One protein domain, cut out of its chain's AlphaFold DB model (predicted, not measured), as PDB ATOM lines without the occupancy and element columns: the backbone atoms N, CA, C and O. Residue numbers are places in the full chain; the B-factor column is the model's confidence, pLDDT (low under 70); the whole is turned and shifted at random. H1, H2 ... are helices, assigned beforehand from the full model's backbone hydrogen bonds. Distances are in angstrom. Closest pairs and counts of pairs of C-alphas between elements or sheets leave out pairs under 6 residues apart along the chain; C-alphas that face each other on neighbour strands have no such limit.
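AT A GLANCE: This is residues 130 to 159 and 169 to 202 of the 255 residues of an uncharacterized protein of Chenopodium quinoa (UniProt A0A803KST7). A loose, open frame: the longest helix, H3, stands across a gap from H1 and H2, which make a corner at their link. The unnamed residues 169 to 182 fold back into H3, and the tail 197 to 202 runs into the middle. There are 64 residues printed, all helix by class, with H1, H2, H3 along the chain; radius of gyration of the C-alphas 14.0 A, spans 38 by 29 by 19 A.

IN THESE COORDINATES: Find C-alpha 183 at (59.871, 10.024, 115.397); from there H3 runs 20.1 A to residue 196. H1, residues 131 to 143, begins at (70.789, -17.855, 119.531) and covers 18.3 A. H2, residues 147 to 157, covers 16.0 A.

HOW THE PARTS SIT: H3 is apart from H1 and H2. H1 and H2 are close but not clearly touching, closest at the C-alphas of Ala 141 and Ala 147, 7.4 A; they run opposite ways at a steep tilt of 63 degrees. Every O i to N i+4 pair is within hydrogen-bond range in H3, 8 of 9 in H1, 6 of 7 in H2.

THE WHOLE: Residues 160 to 168 are cut out, with 25.4 A between C-alphas 159 and 169. Residues 130 to 148 and 195 to 198 have pLDDT under 70.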
ATOM      1  N   SER A 130      72.962 -19.637 123.408       61.44
ATOM      2  CA  SER A 130      72.329 -20.227 122.210       61.44
ATOM      3  C   SER A 130      71.434 -19.183 121.524       61.44
ATOM      4  O   SER A 130      70.719 -18.509 122.261       61.44
ATOM      5  N   PRO A 131      71.430 -19.004 120.187       51.59
ATOM      6  CA  PRO A 131      70.789 -17.855 119.531       51.59
ATOM      7  C   PRO A 131      69.371 -17.520 120.023       51.59
ATOM      8  O   PRO A 131      69.007 -16.355 120.098       51.59
ATOM      9  N   LYS A 132      68.596 -18.522 120.463       49.75
ATOM     10  CA  LYS A 132      67.240 -18.318 121.004       49.75
ATOM     11  C   LYS A 132      67.162 -18.228 122.545       49.75
ATOM     12  O   LYS A 132      66.186 -17.724 123.088       49.75
ATOM     13  N   GLN A 133      68.193 -18.665 123.277       47.38
ATOM     14  CA  GLN A 133      68.396 -18.292 124.690       47.38
ATOM     15  C   GLN A 133      68.960 -16.868 124.816       47.38
ATOM     16  O   GLN A 133      68.591 -16.166 125.754       47.38
ATOM     17  N   ALA A 134      69.789 -16.436 123.856       53.06
ATOM     18  CA  ALA A 134      70.233 -15.055 123.696       53.06
ATOM     19  C   ALA A 134      69.032 -14.137 123.488       53.06
ATOM     20  O   ALA A 134      68.887 -13.189 124.236       53.06
ATOM     21  N   GLU A 135      68.125 -14.478 122.570       51.06
ATOM     22  CA  GLU A 135      66.899 -13.721 122.283       51.06
ATOM     23  C   GLU A 135      66.067 -13.429 123.547       51.06
ATOM     24  O   GLU A 135      65.740 -12.281 123.855       51.06
ATOM     25  N   ARG A 136      65.792 -14.463 124.356       47.00
ATOM     26  CA  ARG A 136      65.030 -14.302 125.603       47.00
ATOM     27  C   ARG A 136      65.821 -13.575 126.689       47.00
ATOM     28  O   ARG A 136      65.242 -12.759 127.401       47.00
ATOM     29  N   ALA A 137      67.112 -13.868 126.838       50.47
ATOM     30  CA  ALA A 137      67.972 -13.190 127.804       50.47
ATOM     31  C   ALA A 137      68.183 -11.708 127.447       50.47
ATOM     32  O   ALA A 137      68.238 -10.877 128.347       50.47
ATOM     33  N   GLN A 138      68.228 -11.370 126.157       52.19
ATOM     34  CA  GLN A 138      68.398 -10.015 125.638       52.19
ATOM     35  C   GLN A 138      67.134  -9.184 125.851       52.19
ATOM     36  O   GLN A 138      67.231  -8.075 126.365       52.19
ATOM     37  N   ALA A 139      65.948  -9.729 125.553       53.84
ATOM     38  CA  ALA A 139      64.679  -9.058 125.854       53.84
ATOM     39  C   ALA A 139      64.552  -8.725 127.354       53.84
ATOM     40  O   ALA A 139      64.109  -7.635 127.715       53.84
ATOM     41  N   LEU A 140      65.003  -9.637 128.224       50.28
ATOM     42  CA  LEU A 140      65.039  -9.420 129.671       50.28
ATOM     43  C   LEU A 140      66.090  -8.368 130.064       50.28
ATOM     44  O   LEU A 140      65.751  -7.399 130.735       50.28
ATOM     45  N   ALA A 141      67.327  -8.484 129.575       53.66
ATOM     46  CA  ALA A 141      68.409  -7.542 129.870       53.66
ATOM     47  C   ALA A 141      68.110  -6.106 129.398       53.66
ATOM     48  O   ALA A 141      68.496  -5.148 130.063       53.66
ATOM     49  N   VAL A 142      67.396  -5.951 128.279       52.69
ATOM     50  CA  VAL A 142      66.927  -4.658 127.748       52.69
ATOM     51  C   VAL A 142      65.820  -4.082 128.609       52.69
ATOM     52  O   VAL A 142      65.888  -2.910 128.971       52.69
ATOM     53  N   SER A 143      64.837  -4.906 128.988       51.88
ATOM     54  CA  SER A 143      63.788  -4.481 129.921       51.88
ATOM     55  C   SER A 143      64.347  -4.081 131.293       51.88
ATOM     56  O   SER A 143      63.722  -3.303 132.007       51.88
ATOM     57  N   GLU A 144      65.546  -4.565 131.627       55.09
ATOM     58  CA  GLU A 144      66.271  -4.270 132.864       55.09
ATOM     59  C   GLU A 144      67.375  -3.201 132.709       55.09
ATOM     60  O   GLU A 144      68.030  -2.867 133.695       55.09
ATOM     61  N   GLY A 145      67.600  -2.642 131.509       59.22
ATOM     62  CA  GLY A 145      68.587  -1.575 131.278       59.22
ATOM     63  C   GLY A 145      70.051  -1.996 131.473       59.22
ATOM     64  O   GLY A 145      70.863  -1.216 131.956       59.22
ATOM     65  N   LEU A 146      70.410  -3.242 131.143       63.25
ATOM     66  CA  LEU A 146      71.719  -3.825 131.479       63.25
ATOM     67  C   LEU A 146      72.822  -3.632 130.422       63.25
ATOM     68  O   LEU A 146      73.871  -4.267 130.536       63.25
ATOM     69  N   ALA A 147      72.626  -2.786 129.407       60.66
ATOM     70  CA  ALA A 147      73.612  -2.577 128.336       60.66
ATOM     71  C   ALA A 147      74.977  -2.100 128.874       60.66
ATOM     72  O   ALA A 147      76.017  -2.630 128.483       60.66
ATOM     73  N   ASP A 148      74.977  -1.216 129.872       67.75
ATOM     74  CA  ASP A 148      76.200  -0.703 130.507       67.75
ATOM     75  C   ASP A 148      77.016  -1.808 131.196       67.75
ATOM     76  O   ASP A 148      78.249  -1.753 131.282       67.75
ATOM     77  N   LYS A 149      76.335  -2.873 131.650       76.56
ATOM     78  CA  LYS A 149      76.990  -4.032 132.266       76.56
ATOM     79  C   LYS A 149      77.785  -4.840 131.248       76.56
ATOM     80  O   LYS A 149      78.787  -5.434 131.630       76.56
ATOM     81  N   PHE A 150      77.382  -4.848 129.976       82.81
ATOM     82  CA  PHE A 150      78.104  -5.572 128.931       82.81
ATOM     83  C   PHE A 150      79.494  -4.976 128.696       82.81
ATOM     84  O   PHE A 150      80.486  -5.694 128.784       82.81
ATOM     85  N   ILE A 151      79.584  -3.661 128.472       86.38
ATOM     86  CA  ILE A 151      80.878  -2.999 128.240       86.38
ATOM     87  C   ILE A 151      81.752  -3.026 129.497       86.38
ATOM     88  O   ILE A 151      82.953  -3.283 129.401       86.38
ATOM     89  N   THR A 152      81.149  -2.864 130.678       86.44
ATOM     90  CA  THR A 152      81.855  -3.043 131.957       86.44
ATOM     91  C   THR A 152      82.467  -4.440 132.066       86.44
ATOM     92  O   THR A 152      83.622  -4.587 132.464       86.44
ATOM     93  N   GLU A 153      81.721  -5.474 131.678       90.94
ATOM     94  CA  GLU A 153      82.201  -6.851 131.726       90.94
ATOM     95  C   GLU A 153      83.295  -7.116 130.687       90.94
ATOM     96  O   GLU A 153      84.292  -7.751 131.028       90.94
ATOM     97  N   LEU A 154      83.176  -6.573 129.466       90.38
ATOM     98  CA  LEU A 154      84.246  -6.632 128.461       90.38
ATOM     99  C   LEU A 154      85.552  -6.039 129.000       90.38
ATOM    100  O   LEU A 154      86.603  -6.673 128.892       90.38
ATOM    101  N   ALA A 155      85.487  -4.862 129.627       90.50
ATOM    102  CA  ALA A 155      86.650  -4.228 130.243       90.50
ATOM    103  C   ALA A 155      87.219  -5.066 131.402       90.50
ATOM    104  O   ALA A 155      88.435  -5.168 131.550       90.50
ATOM    105  N   ARG A 156      86.355  -5.704 132.204       93.81
ATOM    106  CA  ARG A 156      86.759  -6.541 133.345       93.81
ATOM    107  C   ARG A 156      87.468  -7.833 132.925       93.81
ATOM    108  O   ARG A 156      88.368  -8.283 133.632       93.81
ATOM    109  N   VAL A 157      87.028  -8.472 131.837       91.12
ATOM    110  CA  VAL A 157      87.605  -9.748 131.365       91.12
ATOM    111  C   VAL A 157      88.819  -9.555 130.460       91.12
ATOM    112  O   VAL A 157      89.628 -10.475 130.328       91.12
ATOM    113  N   ALA A 158      88.962  -8.380 129.845       91.12
ATOM    114  CA  ALA A 158      90.131  -8.038 129.054       91.12
ATOM    115  C   ALA A 158      91.387  -7.982 129.942       91.12
ATOM    116  O   ALA A 158      91.423  -7.316 130.976       91.12
ATOM    117  N   ALA A 159      92.446  -8.682 129.529       91.19
ATOM    118  CA  ALA A 159      93.739  -8.563 130.193       91.19
ATOM    119  C   ALA A 159      94.305  -7.139 130.011       91.19
ATOM    120  O   ALA A 159      94.034  -6.504 128.989       91.19
ATOM    121  N   TRP A 169      75.566  -2.865 115.377       88.56
ATOM    122  CA  TRP A 169      74.606  -1.915 114.841       88.56
ATOM    123  C   TRP A 169      74.353  -0.807 115.854       88.56
ATOM    124  O   TRP A 169      74.095  -1.072 117.028       88.56
ATOM    125  N   CYS A 170      74.393   0.423 115.361       90.19
ATOM    126  CA  CYS A 170      74.069   1.622 116.110       90.19
ATOM    127  C   CYS A 170      72.990   2.399 115.358       90.19
ATOM    128  O   CYS A 170      72.878   2.297 114.132       90.19
ATOM    129  N   HIS A 171      72.223   3.217 116.073       92.44
ATOM    130  CA  HIS A 171      71.589   4.345 115.400       92.44
ATOM    131  C   HIS A 171      72.636   5.436 115.142       92.44
ATOM    132  O   HIS A 171      73.711   5.432 115.743       92.44
ATOM    133  N   ARG A 172      72.335   6.378 114.243       93.94
ATOM    134  CA  ARG A 172      73.223   7.521 113.995       93.94
ATOM    135  C   ARG A 172      73.445   8.338 115.270       93.94
ATOM    136  O   ARG A 172      72.558   8.398 116.126       93.94
ATOM    137  N   ASP A 173      74.577   9.022 115.341       93.75
ATOM    138  CA  ASP A 173      74.803  10.029 116.371       93.75
ATOM    139  C   ASP A 173      73.794  11.184 116.203       93.75
ATOM    140  O   ASP A 173      73.365  11.534 115.090       93.75
ATOM    141  N   LEU A 174      73.389  11.765 117.329       92.19
ATOM    142  CA  LEU A 174      72.572  12.971 117.337       92.19
ATOM    143  C   LEU A 174      73.452  14.178 117.015       92.19
ATOM    144  O   LEU A 174      74.589  14.286 117.477       92.19
ATOM    145  N   SER A 175      72.928  15.110 116.222       92.19
ATOM    146  CA  SER A 175      73.579  16.413 116.094       92.19
ATOM    147  C   SER A 175      73.490  17.184 117.414       92.19
ATOM    148  O   SER A 175      72.607  16.941 118.229       92.19
ATOM    149  N   ALA A 176      74.350  18.186 117.603       91.25
ATOM    150  CA  ALA A 176      74.354  19.001 118.823       91.25
ATOM    151  C   ALA A 176      73.018  19.727 119.112       91.25
ATOM    152  O   ALA A 176      72.807  20.200 120.225       91.25
ATOM    153  N   SER A 177      72.134  19.852 118.115       94.25
ATOM    154  CA  SER A 177      70.795  20.441 118.246       94.25
ATOM    155  C   SER A 177      69.680  19.422 118.503       94.25
ATOM    156  O   SER A 177      68.530  19.820 118.671       94.25
ATOM    157  N   GLU A 178      69.980  18.125 118.468       94.56
ATOM    158  CA  GLU A 178      69.002  17.055 118.647       94.56
ATOM    159  C   GLU A 178      69.107  16.451 120.048       94.56
ATOM    160  O   GLU A 178      70.165  15.996 120.466       94.56
ATOM    161  N   GLU A 179      67.980  16.391 120.754       90.56
ATOM    162  CA  GLU A 179      67.873  15.695 122.046       90.56
ATOM    163  C   GLU A 179      67.423  14.232 121.886       90.56
ATOM    164  O   GLU A 179      67.511  13.436 122.816       90.56
ATOM    165  N   SER A 180      66.897  13.871 120.712       93.19
ATOM    166  CA  SER A 180      66.448  12.514 120.386       93.19
ATOM    167  C   SER A 180      66.390  12.296 118.873       93.19
ATOM    168  O   SER A 180      66.406  13.252 118.094       93.19
ATOM    169  N   LEU A 181      66.305  11.027 118.462       93.75
ATOM    170  CA  LEU A 181      66.032  10.652 117.074       93.75
ATOM    171  C   LEU A 181      64.657  11.153 116.630       93.75
ATOM    172  O   LEU A 181      63.715  11.248 117.424       93.75
ATOM    173  N   GLN A 182      64.517  11.410 115.331       95.62
ATOM    174  CA  GLN A 182      63.239  11.829 114.775       95.62
ATOM    175  C   GLN A 182      62.195  10.712 114.953       95.62
ATOM    176  O   GLN A 182      62.533   9.530 114.853       95.62
ATOM    177  N   PRO A 183      60.901  11.036 115.139       95.38
ATOM    178  CA  PRO A 183      59.871  10.024 115.397       95.38
ATOM    179  C   PRO A 183      59.820   8.895 114.355       95.38
ATOM    180  O   PRO A 183      59.595   7.737 114.703       95.38
ATOM    181  N   GLY A 184      60.064   9.217 113.079       94.50
ATOM    182  CA  GLY A 184      60.117   8.225 112.003       94.50
ATOM    183  C   GLY A 184      61.318   7.276 112.092       94.50
ATOM    184  O   GLY A 184      61.189   6.106 111.740       94.50
ATOM    185  N   GLU A 185      62.458   7.751 112.594       93.75
ATOM    186  CA  GLU A 185      63.654   6.932 112.820       93.75
ATOM    187  C   GLU A 185      63.429   5.984 113.995       93.75
ATOM    188  O   GLU A 185      63.666   4.786 113.870       93.75
ATOM    189  N   THR A 186      62.880   6.493 115.098       92.25
ATOM    190  CA  THR A 186      62.528   5.686 116.273       92.25
ATOM    191  C   THR A 186      61.535   4.578 115.918       92.25
ATOM    192  O   THR A 186      61.717   3.430 116.317       92.25
ATOM    193  N   GLU A 187      60.512   4.885 115.117       91.31
ATOM    194  CA  GLU A 187      59.535   3.890 114.663       91.31
ATOM    195  C   GLU A 187      60.147   2.849 113.712       91.31
ATOM    196  O   GLU A 187      59.795   1.668 113.769       91.31
ATOM    197  N   LEU A 188      61.076   3.258 112.842       88.31
ATOM    198  CA  LEU A 188      61.813   2.333 111.982       88.31
ATOM    199  C   LEU A 188      62.699   1.394 112.809       88.31
ATOM    200  O   LEU A 188      62.637   0.180 112.617       88.31
ATOM    201  N   LEU A 189      63.485   1.943 113.737       86.56
ATOM    202  CA  LEU A 189      64.340   1.165 114.632       86.56
ATOM    203  C   LEU A 189      63.517   0.183 115.453       86.56
ATOM    204  O   LEU A 189      63.860  -0.991 115.495       86.56
ATOM    205  N   ARG A 190      62.378   0.619 116.002       83.81
ATOM    206  CA  ARG A 190      61.456  -0.261 116.725       83.81
ATOM    207  C   ARG A 190      61.018  -1.448 115.867       83.81
ATOM    208  O   ARG A 190      61.106  -2.580 116.318       83.81
ATOM    209  N   LYS A 191      60.617  -1.220 114.611       81.69
ATOM    210  CA  LYS A 191      60.238  -2.311 113.690       81.69
ATOM    211  C   LYS A 191      61.385  -3.281 113.416       81.69
ATOM    212  O   LYS A 191      61.145  -4.481 113.333       81.69
ATOM    213  N   ILE A 192      62.607  -2.774 113.252       77.81
ATOM    214  CA  ILE A 192      63.791  -3.619 113.052       77.81
ATOM    215  C   ILE A 192      64.071  -4.423 114.327       77.81
ATOM    216  O   ILE A 192      64.233  -5.639 114.254       77.81
ATOM    217  N   CYS A 193      64.075  -3.774 115.489       76.62
ATOM    218  CA  CYS A 193      64.275  -4.430 116.773       76.62
ATOM    219  C   CYS A 193      63.225  -5.510 117.032       76.62
ATOM    220  O   CYS A 193      63.595  -6.611 117.422       76.62
ATOM    221  N   ASP A 194      61.954  -5.251 116.729       70.56
ATOM    222  CA  ASP A 194      60.875  -6.229 116.884       70.56
ATOM    223  C   ASP A 194      61.031  -7.415 115.915       70.56
ATOM    224  O   ASP A 194      60.832  -8.562 116.304       70.56
ATOM    225  N   ALA A 195      61.415  -7.163 114.657       67.12
ATOM    226  CA  ALA A 195      61.549  -8.210 113.640       67.12
ATOM    227  C   ALA A 195      62.741  -9.152 113.882       67.12
ATOM    228  O   ALA A 195      62.674 -10.331 113.531       67.12
ATOM    229  N   TYR A 196      63.828  -8.631 114.454       64.50
ATOM    230  CA  TYR A 196      65.062  -9.379 114.720       64.50
ATOM    231  C   TYR A 196      65.293  -9.657 116.209       64.50
ATOM    232  O   TYR A 196      66.349 -10.173 116.570       64.50
ATOM    233  N   TYR A 197      64.322  -9.318 117.063       65.19
ATOM    234  CA  TYR A 197      64.396  -9.445 118.520       65.19
ATOM    235  C   TYR A 197      65.657  -8.800 119.122       65.19
ATOM    236  O   TYR A 197      66.327  -9.360 119.994       65.19
ATOM    237  N   LEU A 198      66.001  -7.611 118.624       69.31
ATOM    238  CA  LEU A 198      67.190  -6.866 119.030       69.31
ATOM    239  C   LEU A 198      66.894  -5.913 120.191       69.31
ATOM    240  O   LEU A 198      65.769  -5.423 120.326       69.31
ATOM    241  N   PRO A 199      67.912  -5.597 121.013       71.00
ATOM    242  CA  PRO A 199      67.804  -4.532 121.998       71.00
ATOM    243  C   PRO A 199      67.547  -3.180 121.335       71.00
ATOM    244  O   PRO A 199      67.803  -3.004 120.143       71.00
ATOM    245  N   ALA A 200      67.117  -2.200 122.134       77.56
ATOM    246  CA  ALA A 200      67.238  -0.806 121.729       77.56
ATOM    247  C   ALA A 200      68.708  -0.512 121.396       77.56
ATOM    248  O   ALA A 200      69.610  -0.906 122.140       77.56
ATOM    249  N   TRP A 201      68.944   0.126 120.254       83.44
ATOM    250  CA  TRP A 201      70.291   0.515 119.855       83.44
ATOM    251  C   TRP A 201      70.685   1.794 120.582       83.44
ATOM    252  O   TRP A 201      69.829   2.623 120.882       83.44
ATOM    253  N   CYS A 202      71.979   1.941 120.832       87.06
ATOM    254  CA  CYS A 202      72.604   3.214 121.153       87.06
ATOM    255  C   CYS A 202      73.421   3.698 119.944       87.06
ATOM    256  O   CYS A 202      73.510   3.010 118.917       87.06
TER     257      CYS A 202